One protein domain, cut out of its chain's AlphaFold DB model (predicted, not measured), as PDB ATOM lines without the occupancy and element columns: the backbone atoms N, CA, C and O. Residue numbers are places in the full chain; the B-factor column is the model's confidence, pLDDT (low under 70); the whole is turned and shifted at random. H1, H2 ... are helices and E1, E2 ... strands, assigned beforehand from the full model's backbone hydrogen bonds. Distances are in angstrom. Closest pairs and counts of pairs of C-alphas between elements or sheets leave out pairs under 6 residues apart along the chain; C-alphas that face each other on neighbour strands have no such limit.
ATOM      1  N   PHE A 127     191.602 131.310 139.436       77.25
ATOM      2  CA  PHE A 127     190.288 131.960 139.497       77.25
ATOM      3  C   PHE A 127     189.415 131.495 140.675       77.25
ATOM      4  O   PHE A 127     188.350 132.078 140.889       77.25
ATOM      5  N   ALA A 128     189.824 130.456 141.409       76.25
ATOM      6  CA  ALA A 128     189.159 129.967 142.612       76.25
ATOM      7  C   ALA A 128     189.797 130.479 143.918       76.25
ATOM      8  O   ALA A 128     189.238 130.241 144.987       76.25
ATOM      9  N   GLU A 129     190.928 131.188 143.864       82.81
ATOM     10  CA  GLU A 129     191.589 131.708 145.063       82.81
ATOM     11  C   GLU A 129     190.652 132.640 145.852       82.81
ATOM     12  O   GLU A 129     190.011 133.532 145.294       82.81
ATOM     13  N   GLY A 130     190.497 132.374 147.153       80.75
ATOM     14  CA  GLY A 130     189.597 133.118 148.043       80.75
ATOM     15  C   GLY A 130     188.092 132.882 147.827       80.75
ATOM     16  O   GLY A 130     187.280 133.431 148.575       80.75
ATOM     17  N   LYS A 131     187.676 132.065 146.846       76.81
ATOM     18  CA  LYS A 131     186.256 131.757 146.615       76.81
ATOM     19  C   LYS A 131     185.812 130.577 147.479       76.81
ATOM     20  O   LYS A 131     186.172 129.436 147.227       76.81
ATOM     21  N   ALA A 132     184.973 130.857 148.474       74.12
ATOM     22  CA  ALA A 132     184.447 129.837 149.389       74.12
ATOM     23  C   ALA A 132     183.210 129.083 148.856       74.12
ATOM     24  O   ALA A 132     182.874 128.017 149.364       74.12
ATOM     25  N   ARG A 133     182.505 129.638 147.860       74.12
ATOM     26  CA  ARG A 133     181.235 129.093 147.348       74.12
ATOM     27  C   ARG A 133     181.429 128.393 146.010       74.12
ATOM     28  O   ARG A 133     182.177 128.874 145.163       74.12
ATOM     29  N   MET A 134     180.695 127.299 145.816       82.06
ATOM     30  CA  MET A 134     180.837 126.427 144.646       82.06
ATOM     31  C   MET A 134     180.139 126.964 143.392       82.06
ATOM     32  O   MET A 134     180.596 126.697 142.286       82.06
ATOM     33  N   VAL A 135     179.034 127.705 143.543       87.31
ATOM     34  CA  VAL A 135     178.222 128.166 142.406       87.31
ATOM     35  C   VAL A 135     177.879 129.646 142.539       87.31
ATOM     36  O   VAL A 135     177.402 130.097 143.582       87.31
ATOM     37  N   CYS A 136     178.070 130.387 141.446       85.12
ATOM     38  CA  CYS A 136     177.562 131.743 141.262       85.12
ATOM     39  C   CYS A 136     176.422 131.718 140.234       85.12
ATOM     40  O   CYS A 136     176.615 131.274 139.103       85.12
ATOM     41  N   TRP A 137     175.233 132.159 140.640       86.50
ATOM     42  CA  TRP A 137     174.039 132.261 139.811       86.50
ATOM     43  C   TRP A 137     173.815 133.720 139.436       86.50
ATOM     44  O   TRP A 137     173.349 134.522 140.246       86.50
ATOM     45  N   ILE A 138     174.169 134.046 138.201       84.50
ATOM     46  CA  ILE A 138     174.212 135.411 137.700       84.50
ATOM     47  C   ILE A 138     172.949 135.678 136.876       84.50
ATOM     48  O   ILE A 138     172.754 135.068 135.825       84.50
ATOM     49  N   VAL A 139     172.073 136.570 137.345       80.50
ATOM     50  CA  VAL A 139     170.793 136.856 136.675       80.50
ATOM     51  C   VAL A 139     170.362 138.309 136.873       80.50
ATOM     52  O   VAL A 139     170.431 138.833 137.975       80.50
ATOM     53  N   SER A 140     169.900 138.970 135.812       76.00
ATOM     54  CA  SER A 140     169.400 140.355 135.873       76.00
ATOM     55  C   SER A 140     167.872 140.458 135.969       76.00
ATOM     56  O   SER A 140     167.364 141.438 136.498       76.00
ATOM     57  N   ASN A 141     167.131 139.450 135.494       80.31
ATOM     58  CA  ASN A 141     165.670 139.395 135.592       80.31
ATOM     59  C   ASN A 141     165.229 138.253 136.531       80.31
ATOM     60  O   ASN A 141     165.284 137.077 136.177       80.31
ATOM     61  N   CYS A 142     164.774 138.578 137.736       80.12
ATOM     62  CA  CYS A 142     164.393 137.570 138.728       80.12
ATOM     63  C   CYS A 142     163.002 136.956 138.469       80.12
ATOM     64  O   CYS A 142     162.705 135.866 138.963       80.12
ATOM     65  N   PHE A 143     162.143 137.648 137.719       81.25
ATOM     66  CA  PHE A 143     160.730 137.316 137.565       81.25
ATOM     67  C   PHE A 143     160.490 136.720 136.183       81.25
ATOM     68  O   PHE A 143     160.277 137.426 135.202       81.25
ATOM     69  N   THR A 144     160.566 135.393 136.099       78.81
ATOM     70  CA  THR A 144     160.392 134.670 134.839       78.81
ATOM     71  C   THR A 144     159.475 133.467 134.995       78.81
ATOM     72  O   THR A 144     159.533 132.733 135.983       78.81
ATOM     73  N   ASN A 145     158.693 133.200 133.949       82.12
ATOM     74  CA  ASN A 145     157.731 132.094 133.893       82.12
ATOM     75  C   ASN A 145     158.375 130.727 133.593       82.12
ATOM     76  O   ASN A 145     157.684 129.732 133.428       82.12
ATOM     77  N   ASN A 146     159.706 130.656 133.532       85.00
ATOM     78  CA  ASN A 146     160.455 129.423 133.269       85.00
ATOM     79  C   ASN A 146     160.979 128.739 134.545       85.00
ATOM     80  O   ASN A 146     161.820 127.849 134.465       85.00
ATOM     81  N   HIS A 147     160.547 129.192 135.728       88.88
ATOM     82  CA  HIS A 147     160.918 128.625 137.030       88.88
ATOM     83  C   HIS A 147     162.429 128.579 137.342       88.88
ATOM     84  O   HIS A 147     162.829 127.942 138.320       88.88
ATOM     85  N   ARG A 148     163.285 129.298 136.598       89.00
ATOM     86  CA  ARG A 148     164.749 129.270 136.805       89.00
ATOM     87  C   ARG A 148     165.167 129.649 138.228       89.00
ATOM     88  O   ARG A 148     166.080 129.052 138.790       89.00
ATOM     89  N   MET A 149     164.451 130.589 138.848       87.81
ATOM     90  CA  MET A 149     164.696 130.985 140.238       87.81
ATOM     91  C   MET A 149     164.243 129.924 141.243       87.81
ATOM     92  O   MET A 149     164.897 129.733 142.266       87.81
ATOM     93  N   ALA A 150     163.152 129.203 140.964       89.62
ATOM     94  CA  ALA A 150     162.724 128.088 141.808       89.62
ATOM     95  C   ALA A 150     163.758 126.953 141.777       89.62
ATOM     96  O   ALA A 150     164.089 126.394 142.823       89.62
ATOM     97  N   TYR A 151     164.328 126.678 140.599       91.44
ATOM     98  CA  TYR A 151     165.446 125.750 140.451       91.44
ATOM     99  C   TYR A 151     166.673 126.197 141.259       91.44
ATOM    100  O   TYR A 151     167.152 125.434 142.096       91.44
ATOM    101  N   ALA A 152     167.130 127.445 141.089       89.94
ATOM    102  CA  ALA A 152     168.285 127.977 141.819       89.94
ATOM    103  C   ALA A 152     168.100 127.899 143.348       89.94
ATOM    104  O   ALA A 152     169.005 127.473 144.063       89.94
ATOM    105  N   ARG A 153     166.900 128.221 143.852       87.62
ATOM    106  CA  ARG A 153     166.558 128.102 145.281       87.62
ATOM    107  C   ARG A 153     166.548 126.655 145.770       87.62
ATOM    108  O   ARG A 153     166.970 126.396 146.893       87.62
ATOM    109  N   ARG A 154     166.065 125.705 144.961       93.19
ATOM    110  CA  ARG A 154     166.090 124.278 145.319       93.19
ATOM    111  C   ARG A 154     167.519 123.747 145.345       93.19
ATOM    112  O   ARG A 154     167.870 123.036 146.278       93.19
ATOM    113  N   LEU A 155     168.339 124.135 144.372       92.06
ATOM    114  CA  LEU A 155     169.754 123.778 144.300       92.06
ATOM    115  C   LEU A 155     170.543 124.321 145.502       92.06
ATOM    116  O   LEU A 155     171.351 123.597 146.080       92.06
ATOM    117  N   ALA A 156     170.237 125.546 145.943       89.69
ATOM    118  CA  ALA A 156     170.855 126.184 147.107       89.69
ATOM    119  C   ALA A 156     170.659 125.424 148.435       89.69
ATOM    120  O   ALA A 156     171.375 125.681 149.398       89.69
ATOM    121  N   ARG A 157     169.709 124.477 148.500       91.25
ATOM    122  CA  ARG A 157     169.522 123.600 149.671       91.25
ATOM    123  C   ARG A 157     170.575 122.496 149.770       91.25
ATOM    124  O   ARG A 157     170.766 121.958 150.852       91.25
ATOM    125  N   TYR A 158     171.217 122.143 148.656       93.19
ATOM    126  CA  TYR A 158     172.165 121.027 148.578       93.19
ATOM    127  C   TYR A 158     173.609 121.495 148.384       93.19
ATOM    128  O   TYR A 158     174.534 120.824 148.830       93.19
ATOM    129  N   ILE A 159     173.812 122.644 147.734       91.44
ATOM    130  CA  ILE A 159     175.134 123.227 147.485       91.44
ATOM    131  C   ILE A 159     175.121 124.735 147.748       91.44
ATOM    132  O   ILE A 159     174.090 125.391 147.626       91.44
ATOM    133  N   GLN A 160     176.279 125.308 148.084       85.25
ATOM    134  CA  GLN A 160     176.404 126.745 148.344       85.25
ATOM    135  C   GLN A 160     176.293 127.556 147.042       85.25
ATOM    136  O   GLN A 160     177.288 127.776 146.345       85.25
ATOM    137  N   VAL A 161     175.075 128.007 146.733       83.00
ATOM    138  CA  VAL A 161     174.773 128.897 145.604       83.00
ATOM    139  C   VAL A 161     174.725 130.343 146.087       83.00
ATOM    140  O   VAL A 161     174.009 130.671 147.031       83.00
ATOM    141  N   ARG A 162     175.453 131.229 145.408       78.56
ATOM    142  CA  ARG A 162     175.297 132.679 145.538       78.56
ATOM    143  C   ARG A 162     174.454 133.195 144.382       78.56
ATOM    144  O   ARG A 162     174.841 132.995 143.239       78.56
ATOM    145  N   VAL A 163     173.326 133.836 144.670       73.50
ATOM    146  CA  VAL A 163     172.546 134.551 143.652       73.50
ATOM    147  C   VAL A 163     173.025 135.994 143.646       73.50
ATOM    148  O   VAL A 163     172.800 136.705 144.622       73.50
ATOM    149  N   ASP A 164     173.686 136.400 142.568       64.94
ATOM    150  CA  ASP A 164     174.134 137.775 142.370       64.94
ATOM    151  C   ASP A 164     173.392 138.370 141.161       64.94
ATOM    152  O   ASP A 164     173.300 137.764 140.088       64.94
ATOM    153  N   SER A 165     172.857 139.576 141.327       54.19
ATOM    154  CA  SER A 165     172.377 140.401 140.216       54.19
ATOM    155  C   SER A 165     173.565 141.122 139.580       54.19
ATOM    156  O   SER A 165     174.313 141.784 140.297       54.19
ATOM    157  N   ILE A 166     173.762 141.018 138.258       47.16
ATOM    158  CA  ILE A 166     174.813 141.796 137.575       47.16
ATOM    159  C   ILE A 166     174.442 143.280 137.661       47.16
ATOM    160  O   ILE A 166     173.383 143.649 137.150       47.16
ATOM    161  N   PRO A 167     175.305 144.157 138.202       43.16
ATOM    162  CA  PRO A 167     175.251 145.560 137.848       43.16
ATOM    163  C   PRO A 167     175.829 145.692 136.435       43.16
ATOM    164  O   PRO A 167     177.037 145.579 136.229       43.16
ATOM    165  N   PHE A 168     174.970 145.892 135.433       36.97
ATOM    166  CA  PHE A 168     175.414 146.512 134.179       36.97
ATOM    167  C   PHE A 168     175.985 147.908 134.530       36.97
ATOM    168  O   PHE A 168     175.556 148.480 135.536       36.97
ATOM    169  N   PRO A 169     176.926 148.501 133.770       39.25
ATOM    170  CA  PRO A 169     177.602 149.750 134.152       39.25
ATOM    171  C   PRO A 169     176.714 151.010 134.056       39.25
ATOM    172  O   PRO A 169     177.207 152.110 133.828       39.25
ATOM    173  N   ILE A 170     175.403 150.886 134.259       33.50
ATOM    174  CA  ILE A 170     174.463 151.996 134.345       33.50
ATOM    175  C   ILE A 170     173.675 151.789 135.634       33.50
ATOM    176  O   ILE A 170     173.026 150.761 135.815       33.50
ATOM    177  N   ARG A 171     173.797 152.749 136.555       31.72
ATOM    178  CA  ARG A 171     173.113 152.790 137.853       31.72
ATOM    179  C   ARG A 171     171.623 152.460 137.691       31.72
ATOM    180  O   ARG A 171     170.841 153.334 137.339       31.72
ATOM    181  N   ALA A 172     171.236 151.229 137.999       31.02
ATOM    182  CA  ALA A 172     169.852 150.861 138.238       31.02
ATOM    183  C   ALA A 172     169.770 150.258 139.638       31.02
ATOM    184  O   ALA A 172     170.464 149.304 139.988       31.02
ATOM    185  N   SER A 173     168.976 150.929 140.454       32.16
ATOM    186  CA  SER A 173     168.746 150.695 141.865       32.16
ATOM    187  C   SER A 173     168.323 149.249 142.138       32.16
ATOM    188  O   SER A 173     167.315 148.778 141.628       32.16
ATOM    189  N   TYR A 174     169.134 148.583 142.956       35.94
ATOM    190  CA  TYR A 174     168.867 147.414 143.790       35.94
ATOM    191  C   TYR A 174     167.419 146.883 143.814       35.94
ATOM    192  O   TYR A 174     166.576 147.384 144.552       35.94
ATOM    193  N   LEU A 175     167.197 145.753 143.138       41.41
ATOM    194  CA  LEU A 175     166.431 144.639 143.698       41.41
ATOM    195  C   LEU A 175     167.365 143.424 143.698       41.41
ATOM    196  O   LEU A 175     167.692 142.888 142.641       41.41
ATOM    197  N   HIS A 176     167.832 142.999 144.872       55.62
ATOM    198  CA  HIS A 176     168.439 141.676 144.996       55.62
ATOM    199  C   HIS A 176     167.380 140.638 144.595       55.62
ATOM    200  O   HIS A 176     166.235 140.721 145.033       55.62
ATOM    201  N   CYS A 177     167.736 139.641 143.778       55.28
ATOM    202  CA  CYS A 177     166.840 138.523 143.433       55.28
ATOM    203  C   CYS A 177     166.510 137.591 144.630       55.28
ATOM    204  O   CYS A 177     166.081 136.444 144.429       55.28
ATOM    205  N   LEU A 178     166.718 138.070 145.862       54.28
ATOM    206  CA  LEU A 178     166.521 137.406 147.145       54.28
ATOM    207  C   LEU A 178     165.867 138.367 148.135       54.28
ATOM    208  O   LEU A 178     166.443 139.458 148.341       54.28
TER     209      LEU A 178
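Overview. This is residues 127 to 178 of the 178 residues of a protein of Haemonchus placei (UniProt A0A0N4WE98). Little regular structure is present: a small parallel sheet of two short strands, E1 and E2, has one short helix, H1, over one face, while residues 165 to 178 loop beyond the strands' last residues and fold back. The printed part has 52 residues, with named elements in the order E1, H1, E2 holding only 16, mixed helices and strands. It is loose, with a radius of gyration of the C-alphas of 12.4 A, and flat, spanning 28 by 28 by 14 A.

Along the chain. E1, residues 135 to 138, begins at C-alpha 135 (178.222, 128.166, 142.406). E2, residues 161 to 164, ends at C-alpha 164 (174.134, 137.775, 142.370). H1, residues 148 to 155, measures 10.6 A.

Arrangement. E1 and E2 are parallel at 24 degrees, with N 137 and O 162 within hydrogen-bond range at 2.8 A. E1, H1 and E2 form a strand-helix-strand unit, two parallel neighbour strands with a helix between, whose crossover is right-handed. The closest C-alphas of H1 and E2, Leu 155 and Val 161, are 7.3 A apart. In H1 every O i to N i+4 pair is within hydrogen-bond range.

Size, cuts and confidence. The C-alphas farthest apart, Glu 129 and Asn 145, are 35.7 A apart. The printed part has no cut. The link from H1 to E2 is tight. Residues 164 to 178 have pLDDT under 70.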